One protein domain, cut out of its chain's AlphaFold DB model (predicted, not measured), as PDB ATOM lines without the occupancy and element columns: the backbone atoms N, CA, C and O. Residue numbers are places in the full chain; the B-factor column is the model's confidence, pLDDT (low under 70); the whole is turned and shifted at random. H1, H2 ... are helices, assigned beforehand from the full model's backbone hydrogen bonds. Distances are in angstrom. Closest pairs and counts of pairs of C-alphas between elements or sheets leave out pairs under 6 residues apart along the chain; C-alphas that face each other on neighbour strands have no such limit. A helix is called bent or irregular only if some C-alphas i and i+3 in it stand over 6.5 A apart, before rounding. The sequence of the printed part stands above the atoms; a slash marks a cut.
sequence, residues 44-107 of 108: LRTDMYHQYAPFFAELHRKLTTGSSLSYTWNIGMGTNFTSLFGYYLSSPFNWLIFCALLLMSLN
ATOM      1  N   LEU A  44      19.218  83.976  81.525       79.88
ATOM      2  CA  LEU A  44      19.073  82.984  82.588       79.88
ATOM      3  C   LEU A  44      17.776  83.152  83.394       79.88
ATOM      4  O   LEU A  44      17.428  82.273  84.180       79.88
ATOM      5  N   ARG A  45      17.046  84.264  83.224       77.38
ATOM      6  CA  ARG A  45      15.866  84.579  84.042       77.38
ATOM      7  C   ARG A  45      14.748  83.558  83.863       77.38
ATOM      8  O   ARG A  45      14.173  83.116  84.853       77.38
ATOM      9  N   THR A  46      14.443  83.204  82.619       77.31
ATOM     10  CA  THR A  46      13.334  82.302  82.288       77.31
ATOM     11  C   THR A  46      13.606  80.891  82.799       77.31
ATOM     12  O   THR A  46      12.763  80.306  83.474       77.31
ATOM     13  N   ASP A  47      14.809  80.374  82.549       78.75
ATOM     14  CA  ASP A  47      15.188  79.017  82.945       78.75
ATOM     15  C   ASP A  47      15.253  78.870  84.473       78.75
ATOM     16  O   ASP A  47      14.660  77.958  85.054       78.75
ATOM     17  N   MET A  48      15.858  79.855  85.149       80.81
ATOM     18  CA  MET A  48      15.898  79.897  86.608       80.81
ATOM     19  C   MET A  48      14.492  79.978  87.207       80.81
ATOM     20  O   MET A  48      14.203  79.266  88.164       80.81
ATOM     21  N   TYR A  49      13.599  80.802  86.653       80.75
ATOM     22  CA  TYR A  49      12.241  80.942  87.179       80.75
ATOM     23  C   TYR A  49      11.451  79.635  87.074       80.75
ATOM     24  O   TYR A  49      10.882  79.181  88.066       80.75
ATOM     25  N   HIS A  50      11.448  78.996  85.903       82.31
ATOM     26  CA  HIS A  50      10.670  77.776  85.689       82.31
ATOM     27  C   HIS A  50      11.208  76.563  86.446       82.31
ATOM     28  O   HIS A  50      10.430  75.660  86.741       82.31
ATOM     29  N   GLN A  51      12.496  76.543  86.795       81.81
ATOM     30  CA  GLN A  51      13.073  75.467  87.598       81.81
ATOM     31  C   GLN A  51      12.967  75.751  89.100       81.81
ATOM     32  O   GLN A  51      12.445  74.930  89.846       81.81
ATOM     33  N   TYR A  52      13.389  76.927  89.568       86.94
ATOM     34  CA  TYR A  52      13.452  77.208  91.006       86.94
ATOM     35  C   TYR A  52      12.089  77.509  91.632       86.94
ATOM     36  O   TYR A  52      11.832  77.060  92.750       86.94
ATOM     37  N   ALA A  53      11.199  78.237  90.945       86.44
ATOM     38  CA  ALA A  53       9.895  78.597  91.507       86.44
ATOM     39  C   ALA A  53       9.055  77.377  91.939       86.44
ATOM     40  O   ALA A  53       8.607  77.361  93.091       86.44
ATOM     41  N   PRO A  54       8.861  76.326  91.109       87.62
ATOM     42  CA  PRO A  54       8.094  75.156  91.539       87.62
ATOM     43  C   PRO A  54       8.780  74.382  92.671       87.62
ATOM     44  O   PRO A  54       8.101  73.823  93.531       87.62
ATOM     45  N   PHE A  55      10.115  74.373  92.720       89.12
ATOM     46  CA  PHE A  55      10.862  73.657  93.756       89.12
ATOM     47  C   PHE A  55      10.716  74.328  95.123       89.12
ATOM     48  O   PHE A  55      10.469  73.646  96.120       89.12
ATOM     49  N   PHE A  56      10.784  75.661  95.168       89.06
ATOM     50  CA  PHE A  56      10.508  76.422  96.385       89.06
ATOM     51  C   PHE A  56       9.041  76.330  96.814       89.06
ATOM     52  O   PHE A  56       8.771  76.196  98.007       89.06
ATOM     53  N   ALA A  57       8.097  76.351  95.870       88.38
ATOM     54  CA  ALA A  57       6.678  76.185  96.180       88.38
ATOM     55  C   ALA A  57       6.387  74.808  96.799       88.38
ATOM     56  O   ALA A  57       5.671  74.714  97.798       88.38
ATOM     57  N   GLU A  58       6.985  73.740  96.262       89.62
ATOM     58  CA  GLU A  58       6.849  72.396  96.825       89.62
ATOM     59  C   GLU A  58       7.548  72.269  98.186       89.62
ATOM     60  O   GLU A  58       6.986  71.646  99.086       89.62
ATOM     61  N   LEU A  59       8.721  72.892  98.381       89.06
ATOM     62  CA  LEU A  59       9.376  72.958  99.694       89.06
ATOM     63  C   LEU A  59       8.457  73.620 100.728       89.06
ATOM     64  O   LEU A  59       8.211  73.053 101.792       89.06
ATOM     65  N   HIS A  60       7.915  74.790 100.392       88.00
ATOM     66  CA  HIS A  60       6.996  75.527 101.249       88.00
ATOM     67  C   HIS A  60       5.757  74.691 101.589       88.00
ATOM     68  O   HIS A  60       5.422  74.534 102.761       88.00
ATOM     69  N   ARG A  61       5.129  74.064 100.587       88.62
ATOM     70  CA  ARG A  61       3.977  73.174 100.792       88.62
ATOM     71  C   ARG A  61       4.317  72.011 101.719       88.62
ATOM     72  O   ARG A  61       3.522  71.676 102.592       88.62
ATOM     73  N   LYS A  62       5.475  71.367 101.546       88.38
ATOM     74  CA  LYS A  62       5.893  70.250 102.406       88.38
ATOM     75  C   LYS A  62       6.063  70.677 103.859       88.38
ATOM     76  O   LYS A  62       5.670  69.924 104.742       88.38
ATOM     77  N   LEU A  63       6.579  71.881 104.094       86.12
ATOM     78  CA  LEU A  63       6.813  72.409 105.435       86.12
ATOM     79  C   LEU A  63       5.528  72.875 106.127       86.12
ATOM     80  O   LEU A  63       5.371  72.622 107.315       86.12
ATOM     81  N   THR A  64       4.582  73.469 105.395       86.50
ATOM     82  CA  THR A  64       3.287  73.881 105.965       86.50
ATOM     83  C   THR A  64       2.326  72.712 106.174       86.50
ATOM     84  O   THR A  64       1.553  72.715 107.125       86.50
ATOM     85  N   THR A  65       2.373  71.690 105.313       85.50
ATOM     86  CA  THR A  65       1.472  70.522 105.398       85.50
ATOM     87  C   THR A  65       2.064  69.328 106.148       85.50
ATOM     88  O   THR A  65       1.362  68.343 106.359       85.50
ATOM     89  N   GLY A  66       3.353  69.361 106.504       81.50
ATOM     90  CA  GLY A  66       4.056  68.217 107.098       81.50
ATOM     91  C   GLY A  66       4.190  67.010 106.158       81.50
ATOM     92  O   GLY A  66       4.322  65.875 106.611       81.50
ATOM     93  N   SER A  67       4.125  67.226 104.840       83.25
ATOM     94  CA  SER A  67       4.260  66.153 103.845       83.25
ATOM     95  C   SER A  67       5.680  65.568 103.830       83.25
ATOM     96  O   SER A  67       6.648  66.249 104.157       83.25
ATOM     97  N   SER A  68       5.830  64.326 103.351       84.56
ATOM     98  CA  SER A  68       7.140  63.661 103.225       84.56
ATOM     99  C   SER A  68       8.178  64.534 102.506       84.56
ATOM    100  O   SER A  68       7.938  64.999 101.389       84.56
ATOM    101  N   LEU A  69       9.344  64.724 103.132       83.75
ATOM    102  CA  LEU A  69      10.483  65.465 102.576       83.75
ATOM    103  C   LEU A  69      11.345  64.622 101.627       83.75
ATOM    104  O   LEU A  69      12.196  65.166 100.938       83.75
ATOM    105  N   SER A  70      11.113  63.313 101.543       87.81
ATOM    106  CA  SER A  70      11.939  62.425 100.714       87.81
ATOM    107  C   SER A  70      11.416  62.275  99.288       87.81
ATOM    108  O   SER A  70      12.186  62.005  98.370       87.81
ATOM    109  N   TYR A  71      10.109  62.448  99.073       88.06
ATOM    110  CA  TYR A  71       9.471  62.194  97.781       88.06
ATOM    111  C   TYR A  71       8.359  63.200  97.490       88.06
ATOM    112  O   TYR A  71       7.662  63.661  98.398       88.06
ATOM    113  N   THR A  72       8.169  63.556  96.225       87.44
ATOM    114  CA  THR A  72       7.047  64.390  95.789       87.44
ATOM    115  C   THR A  72       6.429  63.860  94.511       87.44
ATOM    116  O   THR A  72       7.150  63.491  93.596       87.44
ATOM    117  N   TRP A  73       5.097  63.876  94.455       86.38
ATOM    118  CA  TRP A  73       4.303  63.599  93.256       86.38
ATOM    119  C   TRP A  73       4.011  64.857  92.429       86.38
ATOM    120  O   TRP A  73       3.536  64.753  91.307       86.38
ATOM    121  N   ASN A  74       4.300  66.044  92.968       84.38
ATOM    122  CA  ASN A  74       3.906  67.321  92.369       84.38
ATOM    123  C   ASN A  74       4.946  67.883  91.393       84.38
ATOM    124  O   ASN A  74       4.737  68.943  90.809       84.38
ATOM    125  N   ILE A  75       6.084  67.203  91.246       83.19
ATOM    126  CA  ILE A  75       7.151  67.580  90.325       83.19
ATOM    127  C   ILE A  75       7.371  66.416  89.359       83.19
ATOM    128  O   ILE A  75       7.723  65.309  89.776       83.19
ATOM    129  N   GLY A  76       7.180  66.676  88.063       81.69
ATOM    130  CA  GLY A  76       7.295  65.658  87.018       81.69
ATOM    131  C   GLY A  76       6.280  64.525  87.206       81.69
ATOM    132  O   GLY A  76       5.112  64.777  87.474       81.69
ATOM    133  N   MET A  77       6.732  63.274  87.078       84.00
ATOM    134  CA  MET A  77       5.915  62.062  87.289       84.00
ATOM    135  C   MET A  77       6.122  61.442  88.682       84.00
ATOM    136  O   MET A  77       5.806  60.274  88.898       84.00
ATOM    137  N   GLY A  78       6.683  62.212  89.617       85.31
ATOM    138  CA  GLY A  78       7.107  61.733  90.924       85.31
ATOM    139  C   GLY A  78       8.630  61.612  91.028       85.31
ATOM    140  O   GLY A  78       9.266  60.919  90.236       85.31
ATOM    141  N   THR A  79       9.237  62.296  92.000       85.69
ATOM    142  CA  THR A  79      10.699  62.372  92.143       85.69
ATOM    143  C   THR A  79      11.159  62.382  93.600       85.69
ATOM    144  O   THR A  79      10.415  62.756  94.513       85.69
ATOM    145  N   ASN A  80      12.416  61.985  93.817       89.88
ATOM    146  CA  ASN A  80      13.069  62.098  95.114       89.88
ATOM    147  C   ASN A  80      13.335  63.576  95.429       89.88
ATOM    148  O   ASN A  80      14.149  64.239  94.780       89.88
ATOM    149  N   PHE A  81      12.640  64.087  96.440       90.69
ATOM    150  CA  PHE A  81      12.724  65.492  96.809       90.69
ATOM    151  C   PHE A  81      14.024  65.819  97.547       90.69
ATOM    152  O   PHE A  81      14.540  66.916  97.374       90.69
ATOM    153  N   THR A  82      14.614  64.879  98.289       89.12
ATOM    154  CA  THR A  82      15.907  65.090  98.960       89.12
ATOM    155  C   THR A  82      17.023  65.358  97.955       89.12
ATOM    156  O   THR A  82      17.809  66.287  98.139       89.12
ATOM    157  N   SER A  83      17.075  64.597  96.860       89.06
ATOM    158  CA  SER A  83      18.054  64.814  95.788       89.06
ATOM    159  C   SER A  83      17.845  66.159  95.095       89.06
ATOM    160  O   SER A  83      18.804  66.883  94.839       89.06
ATOM    161  N   LEU A  84      16.587  66.524  94.833       89.12
ATOM    162  CA  LEU A  84      16.222  67.801  94.220       89.12
ATOM    163  C   LEU A  84      16.557  68.986  95.134       89.12
ATOM    164  O   LEU A  84      17.125  69.978  94.681       89.12
ATOM    165  N   PHE A  85      16.284  68.855  96.432       88.44
ATOM    166  CA  PHE A  85      16.686  69.818  97.447       88.44
ATOM    167  C   PHE A  85      18.210  69.970  97.477       88.44
ATOM    168  O   PHE A  85      18.713  71.087  97.428       88.44
ATOM    169  N   GLY A  86      18.948  68.857  97.477       88.56
ATOM    170  CA  GLY A  86      20.409  68.851  97.429       88.56
ATOM    171  C   GLY A  86      20.975  69.573  96.205       88.56
ATOM    172  O   GLY A  86      21.905  70.362  96.342       88.56
ATOM    173  N   TYR A  87      20.400  69.342  95.026       88.44
ATOM    174  CA  TYR A  87      20.919  69.879  93.768       88.44
ATOM    175  C   TYR A  87      20.528  71.345  93.516       88.44
ATOM    176  O   TYR A  87      21.355  72.114  93.037       88.44
ATOM    177  N   TYR A  88      19.296  71.744  93.852       87.19
ATOM    178  CA  TYR A  88      18.776  73.083  93.532       87.19
ATOM    179  C   TYR A  88      18.630  73.998  94.752       87.19
ATOM    180  O   TYR A  88      18.825  75.204  94.648       87.19
ATOM    181  N   LEU A  89      18.276  73.467  95.924       88.69
ATOM    182  CA  LEU A  89      17.842  74.285  97.065       88.69
ATOM    183  C   LEU A  89      18.872  74.377  98.202       88.69
ATOM    184  O   LEU A  89      18.739  75.257  99.045       88.69
ATOM    185  N   SER A  90      19.916  73.545  98.204       87.44
ATOM    186  CA  SER A  90      20.878  73.415  99.312       87.44
ATOM    187  C   SER A  90      21.811  74.612  99.522       87.44
ATOM    188  O   SER A  90      22.462  74.697 100.564       87.44
ATOM    189  N   SER A  91      21.877  75.544  98.565       88.62
ATOM    190  CA  SER A  91      22.698  76.752  98.680       88.62
ATOM    191  C   SER A  91      22.355  77.541  99.954       88.62
ATOM    192  O   SER A  91      21.177  77.800 100.210       88.62
ATOM    193  N   PRO A  92      23.350  78.008 100.735       82.94
ATOM    194  CA  PRO A  92      23.101  78.769 101.960       82.94
ATOM    195  C   PRO A  92      22.313  80.065 101.712       82.94
ATOM    196  O   PRO A  92      21.561  80.497 102.578       82.94
ATOM    197  N   PHE A  93      22.397  80.662 100.519       86.06
ATOM    198  CA  PHE A  93      21.612  81.854 100.176       86.06
ATOM    199  C   PHE A  93      20.115  81.568 100.022       86.06
ATOM    200  O   PHE A  93      19.287  82.431 100.318       86.06
ATOM    201  N   ASN A  94      19.745  80.346  99.630       86.44
ATOM    202  CA  ASN A  94      18.343  79.953  99.492       86.44
ATOM    203  C   ASN A  94      17.623  79.889 100.844       86.44
ATOM    204  O   ASN A  94      16.398  79.993 100.888       86.44
ATOM    205  N   TRP A  95      18.362  79.790 101.954       82.44
ATOM    206  CA  TRP A  95      17.785  79.852 103.295       82.44
ATOM    207  C   TRP A  95      17.150  81.210 103.599       82.44
ATOM    208  O   TRP A  95      16.148  81.262 104.303       82.44
ATOM    209  N   LEU A  96      17.665  82.302 103.027       86.12
ATOM    210  CA  LEU A  96      17.045  83.625 103.169       86.12
ATOM    211  C   LEU A  96      15.658  83.651 102.523       86.12
ATOM    212  O   LEU A  96      14.700  84.142 103.117       86.12
ATOM    213  N   ILE A  97      15.549  83.066 101.328       84.31
ATOM    214  CA  ILE A  97      14.285  82.926 100.598       84.31
ATOM    215  C   ILE A  97      13.332  82.030 101.388       84.31
ATOM    216  O   ILE A  97      12.156  82.353 101.531       84.31
ATOM    217  N   PHE A  98      13.841  80.933 101.948       83.62
ATOM    218  CA  PHE A  98      13.058  80.048 102.800       83.62
ATOM    219  C   PHE A  98      12.495  80.775 104.032       83.62
ATOM    220  O   PHE A  98      11.292  80.707 104.279       83.62
ATOM    221  N   CYS A  99      13.330  81.514 104.768       83.44
ATOM    222  CA  CYS A  99      12.884  82.306 105.911       83.44
ATOM    223  C   CYS A  99      11.834  83.345 105.503       83.44
ATOM    224  O   CYS A  99      10.834  83.503 106.198       83.44
ATOM    225  N   ALA A 100      12.019  84.018 104.364       84.19
ATOM    226  CA  ALA A 100      11.042  84.969 103.842       84.19
ATOM    227  C   ALA A 100       9.695  84.302 103.504       84.19
ATOM    228  O   ALA A 100       8.644  84.813 103.890       84.19
ATOM    229  N   LEU A 101       9.718  83.139 102.844       82.19
ATOM    230  CA  LEU A 101       8.519  82.351 102.533       82.19
ATOM    231  C   LEU A 101       7.793  81.899 103.806       82.19
ATOM    232  O   LEU A 101       6.573  82.031 103.898       82.19
ATOM    233  N   LEU A 102       8.534  81.418 104.808       80.62
ATOM    234  CA  LEU A 102       7.968  81.014 106.093       80.62
ATOM    235  C   LEU A 102       7.316  82.207 106.812       80.62
ATOM    236  O   LEU A 102       6.185  82.101 107.279       80.62
ATOM    237  N   LEU A 103       7.986  83.362 106.849       82.69
ATOM    238  CA  LEU A 103       7.444  84.587 107.445       82.69
ATOM    239  C   LEU A 103       6.165  85.063 106.745       82.69
ATOM    240  O   LEU A 103       5.233  85.491 107.420       82.69
ATOM    241  N   MET A 104       6.085  84.969 105.415       80.44
ATOM    242  CA  MET A 104       4.849  85.270 104.679       80.44
ATOM    243  C   MET A 104       3.710  84.313 105.048       80.44
ATOM    244  O   MET A 104       2.571  84.749 105.159       80.44
ATOM    245  N   SER A 105       4.009  83.033 105.283       73.31
ATOM    246  CA  SER A 105       2.997  82.030 105.645       73.31
ATOM    247  C   SER A 105       2.442  82.170 107.065       73.31
ATOM    248  O   SER A 105       1.330  81.727 107.323       73.31
ATOM    249  N   LEU A 106       3.202  82.793 107.973       73.00
ATOM    250  CA  LEU A 106       2.819  83.021 109.371       73.00
ATOM    251  C   LEU A 106       2.024  84.321 109.588       73.00
ATOM    252  O   LEU A 106       1.484  84.521 110.670       73.00
ATOM    253  N   ASN A 107       1.979  85.214 108.593       62.12
ATOM    254  CA  ASN A 107       1.262  86.498 108.648       62.12
ATOM    255  C   ASN A 107      -0.117  86.450 107.951       62.12
ATOM    256  O   ASN A 107      -0.629  87.487 107.525       62.12
TER     257      ASN A 107
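AT A GLANCE: This is residues 44 to 107 of the 108 residues of an uncharacterized protein of Lachnospiraceae bacterium TWA4 (UniProt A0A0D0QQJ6). One long helix, H1, makes the spine of the model, and two shorter helices, H2 and H3, pack on two different sides of its middle, while residues 44 to 50 of H1 stick out free as an arm. From the far end of H1 a long link folds back toward H2 through a loop with a very short antiparallel pairing, and a tight link then leads on to H3. The printed part has 64 residues, with three named helices in the order H1, H2, H3 and no named strand; the class is all helix, with 44 residues in the helices. The whole is compact, with a radius of gyration of the C-alphas of 11.7 A, and spans 33 by 32 by 18 A.

HOW THE PARTS SIT: H1, residues 44 to 65, has a kink of 27 degrees near residue 51, and its residues 44 to 50 stand free. It is neither bent nor irregular, but only just: C-alphas 51 and 54 are 6.4 A apart. With residues 52 to 56 alone it touches H2, residues 81 to 89; the closest C-alphas, those of Tyr 52 and Tyr 88, are 7.2 A apart. H1 and H2 form a helical hairpin and run opposite ways at a steep tilt of 44 degrees. With residues 56 to 60 alone H1 touches H3, residues 94 to 106, and H3 touches H1 with residues 98 to 102 alone. The closest C-alphas of H1 and H3 are those of His 60 and Leu 101, 7.1 A apart, and the two helices run the same way at a steep tilt of 50 degrees. H2 and H3 meet only through their link. In H2 and H3 every O i to N i+4 pair is within hydrogen-bond range; in H1 16 of 18 are.

IN THESE COORDINATES: H1 begins at C-alpha 44, (19.073, 82.984, 82.588), and ends at C-alpha 65, (1.472, 70.522, 105.398), 31.4 A away. Residues 66 to 80 hold no named element; within them residues 71 to 72 pair antiparallel with residues 79 to 80. H2 measures 10.2 A from C-alpha 81 to C-alpha 89; it is neither bent nor irregular, but only just, with C-alphas 86 and 89 6.0 A apart. H3 measures 18.7 A and ends at C-alpha 106, (2.819, 83.021, 109.371).

THE WHOLE: The two C-alphas farthest apart are those of Met 77 and Asn 107, at 32.8 A. The printed part has no cut. The link from H1 to H2 is long, with 15 residues, and the link from H2 to H3 is tight, with 4. Mean pLDDT of the printed part is 84.6, and residue 107 alone is under 70.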